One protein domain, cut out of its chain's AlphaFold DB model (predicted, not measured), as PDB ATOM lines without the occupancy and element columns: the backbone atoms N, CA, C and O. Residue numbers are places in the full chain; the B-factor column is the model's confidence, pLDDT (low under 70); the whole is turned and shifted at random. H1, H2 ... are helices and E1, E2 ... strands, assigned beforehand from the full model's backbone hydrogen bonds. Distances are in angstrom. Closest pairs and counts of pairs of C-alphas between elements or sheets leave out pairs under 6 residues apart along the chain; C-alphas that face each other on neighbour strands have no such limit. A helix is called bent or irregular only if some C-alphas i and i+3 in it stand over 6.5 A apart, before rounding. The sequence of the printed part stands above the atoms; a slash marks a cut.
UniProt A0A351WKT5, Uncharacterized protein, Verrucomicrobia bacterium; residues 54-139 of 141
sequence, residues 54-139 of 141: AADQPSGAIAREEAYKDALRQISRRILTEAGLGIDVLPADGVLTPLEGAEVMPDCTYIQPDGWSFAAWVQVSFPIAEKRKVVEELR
ATOM      1  N   ALA A  54     -45.291 -12.573  33.990       98.25
ATOM      2  CA  ALA A  54     -44.893 -11.235  34.402       98.25
ATOM      3  C   ALA A  54     -44.180 -10.525  33.252       98.25
ATOM      4  O   ALA A  54     -43.470 -11.155  32.473       98.25
ATOM      5  N   ALA A  55     -44.353  -9.211  33.168       97.12
ATOM      6  CA  ALA A  55     -43.690  -8.339  32.206       97.12
ATOM      7  C   ALA A  55     -43.084  -7.133  32.933       97.12
ATOM      8  O   ALA A  55     -43.369  -6.912  34.113       97.12
ATOM      9  N   ASP A  56     -42.247  -6.374  32.227       97.12
ATOM     10  CA  ASP A  56     -41.673  -5.111  32.702       97.12
ATOM     11  C   ASP A  56     -40.859  -5.220  33.999       97.12
ATOM     12  O   ASP A  56     -40.761  -4.273  34.778       97.12
ATOM     13  N   GLN A  57     -40.242  -6.380  34.237       98.06
ATOM     14  CA  GLN A  57     -39.468  -6.606  35.453       98.06
ATOM     15  C   GLN A  57     -38.006  -6.175  35.294       98.06
ATOM     16  O   GLN A  57     -37.428  -6.320  34.216       98.06
ATOM     17  N   PRO A  58     -37.361  -5.691  36.370       97.19
ATOM     18  CA  PRO A  58     -35.994  -5.168  36.306       97.19
ATOM     19  C   PRO A  58     -34.922  -6.260  36.165       97.19
ATOM     20  O   PRO A  58     -33.768  -5.963  35.871       97.19
ATOM     21  N   SER A  59     -35.269  -7.530  36.393       97.81
ATOM     22  CA  SER A  59     -34.373  -8.665  36.165       97.81
ATOM     23  C   SER A  59     -35.155  -9.929  35.819       97.81
ATOM     24  O   SER A  59     -36.305 -10.083  36.229       97.81
ATOM     25  N   GLY A  60     -34.508 -10.879  35.137       97.00
ATOM     26  CA  GLY A  60     -35.105 -12.186  34.848       97.00
ATOM     27  C   GLY A  60     -35.473 -12.988  36.104       97.00
ATOM     28  O   GLY A  60     -36.460 -13.718  36.100       97.00
ATOM     29  N   ALA A  61     -34.724 -12.824  37.200       97.94
ATOM     30  CA  ALA A  61     -35.037 -13.472  38.473       97.94
ATOM     31  C   ALA A  61     -36.345 -12.936  39.075       97.94
ATOM     32  O   ALA A  61     -37.193 -13.728  39.483       97.94
ATOM     33  N   ILE A  62     -36.526 -11.611  39.056       98.19
ATOM     34  CA  ILE A  62     -37.758 -10.956  39.519       98.19
ATOM     35  C   ILE A  62     -38.922 -11.296  38.581       98.19
ATOM     36  O   ILE A  62     -40.000 -11.629  39.057       98.19
ATOM     37  N   ALA A  63     -38.693 -11.322  37.262       98.25
ATOM     38  CA  ALA A  63     -39.678 -11.791  36.283       98.25
ATOM     39  C   ALA A  63     -40.190 -13.193  36.610       98.25
ATOM     40  O   ALA A  63     -41.397 -13.407  36.688       98.25
ATOM     41  N   ARG A  64     -39.284 -14.139  36.863       98.31
ATOM     42  CA  ARG A  64     -39.650 -15.508  37.233       98.31
ATOM     43  C   ARG A  64     -40.443 -15.562  38.539       98.31
ATOM     44  O   ARG A  64     -41.416 -16.303  38.622       98.31
ATOM     45  N   GLU A  65     -40.019 -14.817  39.558       98.19
ATOM     46  CA  GLU A  65     -40.703 -14.787  40.854       98.19
ATOM     47  C   GLU A  65     -42.117 -14.201  40.742       98.19
ATOM     48  O   GLU A  65     -43.070 -14.787  41.252       98.19
ATOM     49  N   GLU A  66     -42.279 -13.084  40.032       98.25
ATOM     50  CA  GLU A  66     -43.590 -12.467  39.827       98.25
ATOM     51  C   GLU A  66     -44.499 -13.321  38.939       98.25
ATOM     52  O   GLU A  66     -45.687 -13.443  39.233       98.25
ATOM     53  N   ALA A  67     -43.950 -13.997  37.925       98.56
ATOM     54  CA  ALA A  67     -44.701 -14.970  37.136       98.56
ATOM     55  C   ALA A  67     -45.176 -16.143  38.012       98.56
ATOM     56  O   ALA A  67     -46.311 -16.596  37.885       98.56
ATOM     57  N   TYR A  68     -44.353 -16.607  38.958       98.38
ATOM     58  CA  TYR A  68     -44.765 -17.634  39.914       98.38
ATOM     59  C   TYR A  68     -45.885 -17.144  40.842       98.38
ATOM     60  O   TYR A  68     -46.894 -17.831  41.002       98.38
ATOM     61  N   LYS A  69     -45.769 -15.931  41.396       97.94
ATOM     62  CA  LYS A  69     -46.837 -15.319  42.207       97.94
ATOM     63  C   LYS A  69     -48.132 -15.154  41.417       97.94
ATOM     64  O   LYS A  69     -49.205 -15.414  41.955       97.94
ATOM     65  N   ASP A  70     -48.053 -14.762  40.146       98.50
ATOM     66  CA  ASP A  70     -49.218 -14.693  39.265       98.50
ATOM     67  C   ASP A  70     -49.910 -16.060  39.117       98.50
ATOM     68  O   ASP A  70     -51.125 -16.157  39.304       98.50
ATOM     69  N   ALA A  71     -49.147 -17.142  38.917       98.31
ATOM     70  CA  ALA A  71     -49.705 -18.495  38.892       98.31
ATOM     71  C   ALA A  71     -50.417 -18.858  40.211       98.31
ATOM     72  O   ALA A  71     -51.524 -19.401  40.183       98.31
ATOM     73  N   LEU A  72     -49.839 -18.514  41.368       98.06
ATOM     74  CA  LEU A  72     -50.464 -18.749  42.678       98.06
ATOM     75  C   LEU A  72     -51.767 -17.958  42.862       98.06
ATOM     76  O   LEU A  72     -52.757 -18.503  43.357       98.06
ATOM     77  N   ARG A  73     -51.814 -16.695  42.420       97.81
ATOM     78  CA  ARG A  73     -53.046 -15.885  42.430       97.81
ATOM     79  C   ARG A  73     -54.122 -16.512  41.546       97.81
ATOM     80  O   ARG A  73     -55.291 -16.570  41.923       97.81
ATOM     81  N   GLN A  74     -53.742 -17.025  40.379       97.56
ATOM     82  CA  GLN A  74     -54.662 -17.723  39.485       97.56
ATOM     83  C   GLN A  74     -55.188 -19.036  40.091       97.56
ATOM     84  O   GLN A  74     -56.393 -19.294  40.016       97.56
ATOM     85  N   ILE A  75     -54.332 -19.842  40.730       97.62
ATOM     86  CA  ILE A  75     -54.745 -21.044  41.480       97.62
ATOM     87  C   ILE A  75     -55.743 -20.660  42.580       97.62
ATOM     88  O   ILE A  75     -56.822 -21.248  42.669       97.62
ATOM     89  N   SER A  76     -55.434 -19.615  43.348       97.81
ATOM     90  CA  SER A  76     -56.275 -19.099  44.433       97.81
ATOM     91  C   SER A  76     -57.670 -18.701  43.949       97.81
ATOM     92  O   SER A  76     -58.677 -19.122  44.516       97.81
ATOM     93  N   ARG A  77     -57.755 -17.959  42.838       96.44
ATOM     94  CA  ARG A  77     -59.037 -17.570  42.228       96.44
ATOM     95  C   ARG A  77     -59.852 -18.777  41.767       96.44
ATOM     96  O   ARG A  77     -61.071 -18.781  41.927       96.44
ATOM     97  N   ARG A  78     -59.202 -19.804  41.208       95.88
ATOM     98  CA  ARG A  78     -59.878 -21.043  40.785       95.88
ATOM     99  C   ARG A  78     -60.450 -21.807  41.978       95.88
ATOM    100  O   ARG A  78     -61.592 -22.247  41.898       95.88
ATOM    101  N   ILE A  79     -59.703 -21.902  43.081       96.56
ATOM    102  CA  ILE A  79     -60.181 -22.498  44.339       96.56
ATOM    103  C   ILE A  79     -61.407 -21.748  44.862       96.56
ATOM    104  O   ILE A  79     -62.417 -22.381  45.151       96.56
ATOM    105  N   LEU A  80     -61.362 -20.412  44.929       95.81
ATOM    106  CA  LEU A  80     -62.505 -19.618  45.395       95.81
ATOM    107  C   LEU A  80     -63.730 -19.779  44.499       95.81
ATOM    108  O   LEU A  80     -64.833 -19.990  44.997       95.81
ATOM    109  N   THR A  81     -63.525 -19.759  43.181       95.50
ATOM    110  CA  THR A  81     -64.596 -19.984  42.203       95.50
ATOM    111  C   THR A  81     -65.259 -21.341  42.432       95.50
ATOM    112  O   THR A  81     -66.481 -21.442  42.449       95.50
ATOM    113  N   GLU A  82     -64.464 -22.388  42.659       95.56
ATOM    114  CA  GLU A  82     -64.971 -23.730  42.939       95.56
ATOM    115  C   GLU A  82     -65.652 -23.817  44.310       95.56
ATOM    116  O   GLU A  82     -66.675 -24.484  44.446       95.56
ATOM    117  N   ALA A  83     -65.156 -23.095  45.315       95.69
ATOM    118  CA  ALA A  83     -65.790 -22.982  46.625       95.69
ATOM    119  C   ALA A  83     -67.103 -22.175  46.598       95.69
ATOM    120  O   ALA A  83     -67.893 -22.296  47.529       95.69
ATOM    121  N   GLY A  84     -67.373 -21.412  45.532       95.62
ATOM    122  CA  GLY A  84     -68.527 -20.513  45.443       95.62
ATOM    123  C   GLY A  84     -68.322 -19.190  46.189       95.62
ATOM    124  O   GLY A  84     -69.296 -18.549  46.573       95.62
ATOM    125  N   LEU A  85     -67.065 -18.795  46.409       94.12
ATOM    126  CA  LEU A  85     -66.674 -17.589  47.135       94.12
ATOM    127  C   LEU A  85     -66.203 -16.484  46.179       94.12
ATOM    128  O   LEU A  85     -65.629 -16.751  45.120       94.12
ATOM    129  N   GLY A  86     -66.435 -15.230  46.572       92.19
ATOM    130  CA  GLY A  86     -65.947 -14.050  45.861       92.19
ATOM    131  C   GLY A  86     -64.461 -13.767  46.114       92.19
ATOM    132  O   GLY A  86     -63.845 -14.301  47.038       92.19
ATOM    133  N   ILE A  87     -63.863 -12.916  45.272       89.25
ATOM    134  CA  ILE A  87     -62.442 -12.525  45.377       89.25
ATOM    135  C   ILE A  87     -62.136 -11.659  46.605       89.25
ATOM    136  O   ILE A  87     -60.973 -11.493  46.953       89.25
ATOM    137  N   ASP A  88     -63.164 -11.109  47.247       90.19
ATOM    138  CA  ASP A  88     -63.098 -10.309  48.472       90.19
ATOM    139  C   ASP A  88     -62.571 -11.100  49.678       90.19
ATOM    140  O   ASP A  88     -62.080 -10.509  50.635       90.19
ATOM    141  N   VAL A  89     -62.605 -12.434  49.601       89.81
ATOM    142  CA  VAL A  89     -62.045 -13.337  50.616       89.81
ATOM    143  C   VAL A  89     -60.518 -13.480  50.484       89.81
ATOM    144  O   VAL A  89     -59.866 -14.001  51.391       89.81
ATOM    145  N   LEU A  90     -59.914 -13.035  49.372       90.62
ATOM    146  CA  LEU A  90     -58.464 -13.127  49.194       90.62
ATOM    147  C   LEU A  90     -57.714 -12.161  50.123       90.62
ATOM    148  O   LEU A  90     -58.132 -11.014  50.296       90.62
ATOM    149  N   PRO A  91     -56.545 -12.572  50.647       90.75
ATOM    150  CA  PRO A  91     -55.606 -11.647  51.265       90.75
ATOM    151  C   PRO A  91     -55.119 -10.576  50.275       90.75
ATOM    152  O   PRO A  91     -55.284 -10.694  49.060       90.75
ATOM    153  N   ALA A  92     -54.461  -9.537  50.798       90.38
ATOM    154  CA  ALA A  92     -54.006  -8.392  50.004       90.38
ATOM    155  C   ALA A  92     -53.034  -8.759  48.863       90.38
ATOM    156  O   ALA A  92     -52.985  -8.067  47.849       90.38
ATOM    157  N   ASP A  93     -52.269  -9.843  49.007       90.56
ATOM    158  CA  ASP A  93     -51.358 -10.349  47.973       90.56
ATOM    159  C   ASP A  93     -52.064 -11.179  46.879       90.56
ATOM    160  O   ASP A  93     -51.460 -11.496  45.844       90.56
ATOM    161  N   GLY A  94     -53.352 -11.484  47.073       91.94
ATOM    162  CA  GLY A  94     -54.194 -12.253  46.168       91.94
ATOM    163  C   GLY A  94     -53.962 -13.764  46.214       91.94
ATOM    164  O   GLY A  94     -54.429 -14.456  45.306       91.94
ATOM    165  N   VAL A  95     -53.233 -14.275  47.211       94.81
ATOM    166  CA  VAL A  95     -52.849 -15.687  47.308       94.81
ATOM    167  C   VAL A  95     -53.508 -16.324  48.530       94.81
ATOM    168  O   VAL A  95     -53.342 -15.868  49.658       94.81
ATOM    169  N   LEU A  96     -54.262 -17.405  48.322       90.44
ATOM    170  CA  LEU A  96     -54.725 -18.240  49.425       90.44
ATOM    171  C   LEU A  96     -53.510 -18.877  50.095       90.44
ATOM    172  O   LEU A  96     -52.614 -19.371  49.419       90.44
ATOM    173  N   THR A  97     -53.470 -18.879  51.422       83.75
ATOM    174  CA  THR A  97     -52.448 -19.614  52.165       83.75
ATOM    175  C   THR A  97     -53.122 -20.617  53.100       83.75
ATOM    176  O   THR A  97     -54.070 -20.245  53.796       83.75
ATOM    177  N   PRO A  98     -52.663 -21.882  53.115       81.62
ATOM    178  CA  PRO A  98     -51.514 -22.421  52.373       81.62
ATOM    179  C   PRO A  98     -51.876 -22.990  50.972       81.62
ATOM    180  O   PRO A  98     -52.973 -23.500  50.764       81.62
ATOM    181  N   LEU A  99     -50.939 -22.931  50.008       91.94
ATOM    182  CA  LEU A  99     -50.986 -23.651  48.713       91.94
ATOM    183  C   LEU A  99     -49.860 -24.694  48.656       91.94
ATOM    184  O   LEU A  99     -48.919 -24.585  47.867       91.94
ATOM    185  N   GLU A 100     -49.925 -25.683  49.546       91.12
ATOM    186  CA  GLU A 100     -48.896 -26.724  49.648       91.12
ATOM    187  C   GLU A 100     -48.825 -27.567  48.365       91.12
ATOM    188  O   GLU A 100     -49.837 -27.968  47.791       91.12
ATOM    189  N   GLY A 101     -47.605 -27.816  47.886       92.75
ATOM    190  CA  GLY A 101     -47.367 -28.584  46.661       92.75
ATOM    191  C   GLY A 101     -47.552 -27.805  45.356       92.75
ATOM    192  O   GLY A 101     -47.472 -28.407  44.288       92.75
ATOM    193  N   ALA A 102     -47.785 -26.488  45.402       97.19
ATOM    194  CA  ALA A 102     -47.624 -25.657  44.213       97.19
ATOM    195  C   ALA A 102     -46.139 -25.615  43.811       97.19
ATOM    196  O   ALA A 102     -45.296 -25.159  44.581       97.19
ATOM    197  N   GLU A 103     -45.816 -26.099  42.613       97.50
ATOM    198  CA  GLU A 103     -44.433 -26.251  42.146       97.50
ATOM    199  C   GLU A 103     -44.289 -25.840  40.683       97.50
ATOM    200  O   GLU A 103     -45.163 -26.107  39.859       97.50
ATOM    201  N   VAL A 104     -43.170 -25.200  40.339       97.81
ATOM    202  CA  VAL A 104     -42.829 -24.922  38.937       97.81
ATOM    203  C   VAL A 104     -42.474 -26.238  38.250       97.81
ATOM    204  O   VAL A 104     -41.610 -26.976  38.722       97.81
ATOM    205  N   MET A 105     -43.115 -26.520  37.119       96.88
ATOM    206  CA  MET A 105     -42.823 -27.712  36.336       96.88
ATOM    207  C   MET A 105     -41.379 -27.687  35.807       96.88
ATOM    208  O   MET A 105     -40.905 -26.628  35.370       96.88
ATOM    209  N   PRO A 106     -40.692 -28.845  35.767       95.06
ATOM    210  CA  PRO A 106     -39.389 -28.962  35.124       95.06
ATOM    211  C   PRO A 106     -39.427 -28.421  33.693       95.06
ATOM    212  O   PRO A 106     -40.398 -28.638  32.967       95.06
ATOM    213  N   ASP A 107     -38.385 -27.683  33.311       93.56
ATOM    214  CA  ASP A 107     -38.209 -27.083  31.980       93.56
ATOM    215  C   ASP A 107     -39.333 -26.129  31.516       93.56
ATOM    216  O   ASP A 107     -39.361 -25.694  30.364       93.56
ATOM    217  N   CYS A 108     -40.232 -25.724  32.420       96.62
ATOM    218  CA  CYS A 108     -41.343 -24.816  32.126       96.62
ATOM    219  C   CYS A 108     -41.123 -23.431  32.741       96.62
ATOM    220  O   CYS A 108     -41.981 -22.880  33.430       96.62
ATOM    221  N   THR A 109     -39.933 -22.877  32.513       97.75
ATOM    222  CA  THR A 109     -39.598 -21.482  32.810       97.75
ATOM    223  C   THR A 109     -39.023 -20.854  31.552       97.75
ATOM    224  O   THR A 109     -38.002 -21.309  31.042       97.75
ATOM    225  N   TYR A 110     -39.659 -19.795  31.066       97.50
ATOM    226  CA  TYR A 110     -39.168 -19.010  29.940       97.50
ATOM    227  C   TYR A 110     -38.993 -17.568  30.385       97.50
ATOM    228  O   TYR A 110     -39.921 -16.972  30.925       97.50
ATOM    229  N   ILE A 111     -37.799 -17.023  30.175       96.94
ATOM    230  CA  ILE A 111     -37.471 -15.631  30.474       96.94
ATOM    231  C   ILE A 111     -37.047 -14.985  29.164       96.94
ATOM    232  O   ILE A 111     -36.118 -15.452  28.505       96.94
ATOM    233  N   GLN A 112     -37.717 -13.899  28.811       95.38
ATOM    234  CA  GLN A 112     -37.455 -13.137  27.606       95.38
ATOM    235  C   GLN A 112     -36.980 -11.731  27.986       95.38
ATOM    236  O   GLN A 112     -37.713 -10.999  28.652       95.38
ATOM    237  N   PRO A 113     -35.776 -11.319  27.559       94.50
ATOM    238  CA  PRO A 113     -35.389  -9.915  27.605       94.50
ATOM    239  C   PRO A 113     -36.291  -9.086  26.681       94.50
ATOM    240  O   PRO A 113     -36.494  -9.455  25.518       94.50
ATOM    241  N   ASP A 114     -36.789  -7.954  27.176       87.94
ATOM    242  CA  ASP A 114     -37.574  -6.993  26.403       87.94
ATOM    243  C   ASP A 114     -37.009  -5.574  26.564       87.94
ATOM    244  O   ASP A 114     -37.350  -4.812  27.465       87.94
ATOM    245  N   GLY A 115     -36.046  -5.228  25.706       89.44
ATOM    246  CA  GLY A 115     -35.321  -3.963  25.802       89.44
ATOM    247  C   GLY A 115     -34.528  -3.858  27.108       89.44
ATOM    248  O   GLY A 115     -33.495  -4.508  27.257       89.44
ATOM    249  N   TRP A 116     -35.005  -3.018  28.029       92.81
ATOM    250  CA  TRP A 116     -34.394  -2.782  29.347       92.81
ATOM    251  C   TRP A 116     -35.085  -3.543  30.485       92.81
ATOM    252  O   TRP A 116     -34.702  -3.384  31.643       92.81
ATOM    253  N   SER A 117     -36.105  -4.339  30.171       96.56
ATOM    254  CA  SER A 117     -36.872  -5.122  31.131       96.56
ATOM    255  C   SER A 117     -36.857  -6.611  30.775       96.56
ATOM    256  O   SER A 117     -36.220  -7.054  29.815       96.56
ATOM    257  N   PHE A 118     -37.526  -7.407  31.603       97.00
ATOM    258  CA  PHE A 118     -37.683  -8.840  31.431       97.00
ATOM    259  C   PHE A 118     -39.156  -9.218  31.536       97.00
ATOM    260  O   PHE A 118     -39.862  -8.771  32.444       97.00
ATOM    261  N   ALA A 119     -39.583 -10.101  30.639       97.00
ATOM    262  CA  ALA A 119     -40.812 -10.861  30.763       97.00
ATOM    263  C   ALA A 119     -40.492 -12.311  31.140       97.00
ATOM    264  O   ALA A 119     -39.427 -12.837  30.802       97.00
ATOM    265  N   ALA A 120     -41.404 -12.964  31.851       97.94
ATOM    266  CA  ALA A 120     -41.293 -14.376  32.158       97.94
ATOM    267  C   ALA A 120     -42.646 -15.074  32.165       97.94
ATOM    268  O   ALA A 120     -43.671 -14.489  32.511       97.94
ATOM    269  N   TRP A 121     -42.595 -16.361  31.843       98.44
ATOM    270  CA  TRP A 121     -43.692 -17.306  31.942       98.44
ATOM    271  C   TRP A 121     -43.200 -18.507  32.735       98.44
ATOM    272  O   TRP A 121     -42.087 -18.998  32.505       98.44
ATOM    273  N   VAL A 122     -44.026 -18.994  33.654       98.44
ATOM    274  CA  VAL A 122     -43.776 -20.240  34.384       98.44
ATOM    275  C   VAL A 122     -45.032 -21.089  34.386       98.44
ATOM    276  O   VAL A 122     -46.126 -20.573  34.610       98.44
ATOM    277  N   GLN A 123     -44.887 -22.391  34.155       98.31
ATOM    278  CA  GLN A 123     -45.989 -23.329  34.336       98.31
ATOM    279  C   GLN A 123     -45.887 -23.976  35.714       98.31
ATOM    280  O   GLN A 123     -44.871 -24.578  36.050       98.31
ATOM    281  N   VAL A 124     -46.945 -23.846  36.506       98.38
ATOM    282  CA  VAL A 124     -47.024 -24.342  37.881       98.38
ATOM    283  C   VAL A 124     -48.013 -25.492  37.948       98.38
ATOM    284  O   VAL A 124     -49.137 -25.377  37.457       98.38
ATOM    285  N   SER A 125     -47.598 -26.596  38.562       98.19
ATOM    286  CA  SER A 125     -48.461 -27.704  38.950       98.19
ATOM    287  C   SER A 125     -49.005 -27.493  40.353       98.19
ATOM    288  O   SER A 125     -48.272 -27.062  41.236       98.19
ATOM    289  N   PHE A 126     -50.266 -27.854  40.573       98.12
ATOM    290  CA  PHE A 126     -50.880 -27.871  41.896       98.12
ATOM    291  C   PHE A 126     -51.692 -29.163  42.096       98.12
ATOM    292  O   PHE A 126     -52.494 -29.506  41.215       98.12
ATOM    293  N   PRO A 127     -51.497 -29.908  43.204       98.06
ATOM    294  CA  PRO A 127     -52.188 -31.171  43.436       98.06
ATOM    295  C   PRO A 127     -53.706 -30.995  43.485       98.06
ATOM    296  O   PRO A 127     -54.240 -30.185  44.243       98.06
ATOM    297  N   ILE A 128     -54.433 -31.819  42.729       96.56
ATOM    298  CA  ILE A 128     -55.903 -31.830  42.750       96.56
ATOM    299  C   ILE A 128     -56.420 -32.234  44.136       96.56
ATOM    300  O   ILE A 128     -57.453 -31.725  44.567       96.56
ATOM    301  N   ALA A 129     -55.713 -33.127  44.836       95.88
ATOM    302  CA  ALA A 129     -56.061 -33.528  46.196       95.88
ATOM    303  C   ALA A 129     -56.005 -32.342  47.172       95.88
ATOM    304  O   ALA A 129     -56.971 -32.122  47.900       95.88
ATOM    305  N   GLU A 130     -54.939 -31.536  47.120       96.81
ATOM    306  CA  GLU A 130     -54.819 -30.350  47.976       96.81
ATOM    307  C   GLU A 130     -55.868 -29.301  47.607       96.81
ATOM    308  O   GLU A 130     -56.552 -28.773  48.479       96.81
ATOM    309  N   LYS A 131     -56.107 -29.077  46.308       95.50
ATOM    310  CA  LYS A 131     -57.192 -28.200  45.849       95.50
ATOM    311  C   LYS A 131     -58.542 -28.585  46.460       95.50
ATOM    312  O   LYS A 131     -59.262 -27.716  46.939       95.50
ATOM    313  N   ARG A 132     -58.893 -29.876  46.434       95.31
ATOM    314  CA  ARG A 132     -60.164 -30.378  46.983       95.31
ATOM    315  C   ARG A 132     -60.267 -30.129  48.481       95.31
ATOM    316  O   ARG A 132     -61.288 -29.615  48.920       95.31
ATOM    317  N   LYS A 133     -59.200 -30.417  49.227       95.25
ATOM    318  CA  LYS A 133     -59.124 -30.159  50.667       95.25
ATOM    319  C   LYS A 133     -59.378 -28.682  50.984       95.25
ATOM    320  O   LYS A 133     -60.268 -28.380  51.769       95.25
ATOM    321  N   VAL A 134     -58.689 -27.761  50.304       95.12
ATOM    322  CA  VAL A 134     -58.883 -26.314  50.518       95.12
ATOM    323  C   VAL A 134     -60.306 -25.874  50.143       95.12
ATOM    324  O   VAL A 134     -60.917 -25.087  50.861       95.12
ATOM    325  N   VAL A 135     -60.878 -26.394  49.050       95.75
ATOM    326  CA  VAL A 135     -62.273 -26.102  48.662       95.75
ATOM    327  C   VAL A 135     -63.267 -26.571  49.732       95.75
ATOM    328  O   VAL A 135     -64.204 -25.842  50.054       95.75
ATOM    329  N   GLU A 136     -63.087 -27.772  50.279       95.06
ATOM    330  CA  GLU A 136     -63.944 -28.322  51.335       95.06
ATOM    331  C   GLU A 136     -63.833 -27.514  52.634       95.06
ATOM    332  O   GLU A 136     -64.856 -27.160  53.220       95.06
ATOM    333  N   GLU A 137     -62.614 -27.144  53.036       93.25
ATOM    334  CA  GLU A 137     -62.367 -26.281  54.196       93.25
ATOM    335  C   GLU A 137     -63.040 -24.911  54.053       93.25
ATOM    336  O   GLU A 137     -63.605 -24.394  55.015       93.25
ATOM    337  N   LEU A 138     -63.011 -24.327  52.854       93.25
ATOM    338  CA  LEU A 138     -63.639 -23.036  52.574       93.25
ATOM    339  C   LEU A 138     -65.169 -23.106  52.547       93.25
ATOM    340  O   LEU A 138     -65.814 -22.154  52.969       93.25
ATOM    341  N   ARG A 139     -65.755 -24.214  52.078       93.06
ATOM    342  CA  ARG A 139     -67.216 -24.418  52.063       93.06
ATOM    343  C   ARG A 139     -67.805 -24.732  53.438       93.06
ATOM    344  O   ARG A 139     -69.006 -24.574  53.626       93.06
TER     345      ARG A 139
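This is residues 54 to 139 of the 141 residues of an uncharacterized protein of Verrucomicrobia bacterium (UniProt A0A351WKT5). A long, bent strand hairpin, E2 and E3, forms a narrow sheet with the short strand E1 added beside the start of E3, and the long helix H1 runs alongside this sheet. H1 and E3 spread apart from the end near E1, and H2 runs from the end of E3 back to the end of H1, so that H1, E3 and H2 make a long, loose triangle. The printed part has 86 residues with three named strands and two named helices, in the order E1, H1, E2, E3, H2; the class is mixed, and the sheet, in the order E1, E3, E2, is antiparallel. The whole is only just compact, close to loose, with a radius of gyration of the C-alphas of 14.3 A, and only just elongated, with spans of 46 by 28 by 16 A.

E1, residues 54 to 57, is an edge strand and the antiparallel neighbour of E3, residues 117 to 127, at 151 degrees; N 54 and O 120 are 2.9 A apart, within hydrogen-bond range. H1, residues 60 to 83, is on the sheet but stands at the sheet's level, with a height over the sheet of 0.9 A. Its closest C-alphas to E3 are those of Ala 63 and Ala 120, 5.1 A apart. E2, residues 103 to 114, is the other edge strand and forms a hairpin with E3, antiparallel at 167 degrees; N 112 and O 119 are 2.8 A apart and N 105 and O 123 also 2.8 A, both within hydrogen-bond range. E2 bends by 91 degrees at residue 106. H2, residues 128 to 139, is not on the sheet and is apart from E1 and E2. H1 touches H2 with residues 79 to 83 alone, at a steep tilt of 55 degrees, the same way; the closest C-alphas, of Ala 83 and Val 135, are 5.1 A apart. In H1 and H2 every O i to N i+4 pair is within hydrogen-bond range.

E1 begins at C-alpha 54, (-44.893, -11.235, 34.402), and is 7.2 A long. H1 measures 34.6 A and ends at C-alpha 83, (-65.790, -22.982, 46.625). E2 is 25.8 A long, E3 32.6 A and H2 16.4 A. H2 ends at C-alpha 139, (-67.216, -24.418, 52.063).

The two C-alphas farthest apart are those of Gly 115 and Arg 139, 46.1 A. The printed part has no cut. The link from H1 to E2, residues 84 to 102, is long and holds no named element; the other three links are tight. The mean pLDDT of the printed part is 95.3, and no printed residue is under 70.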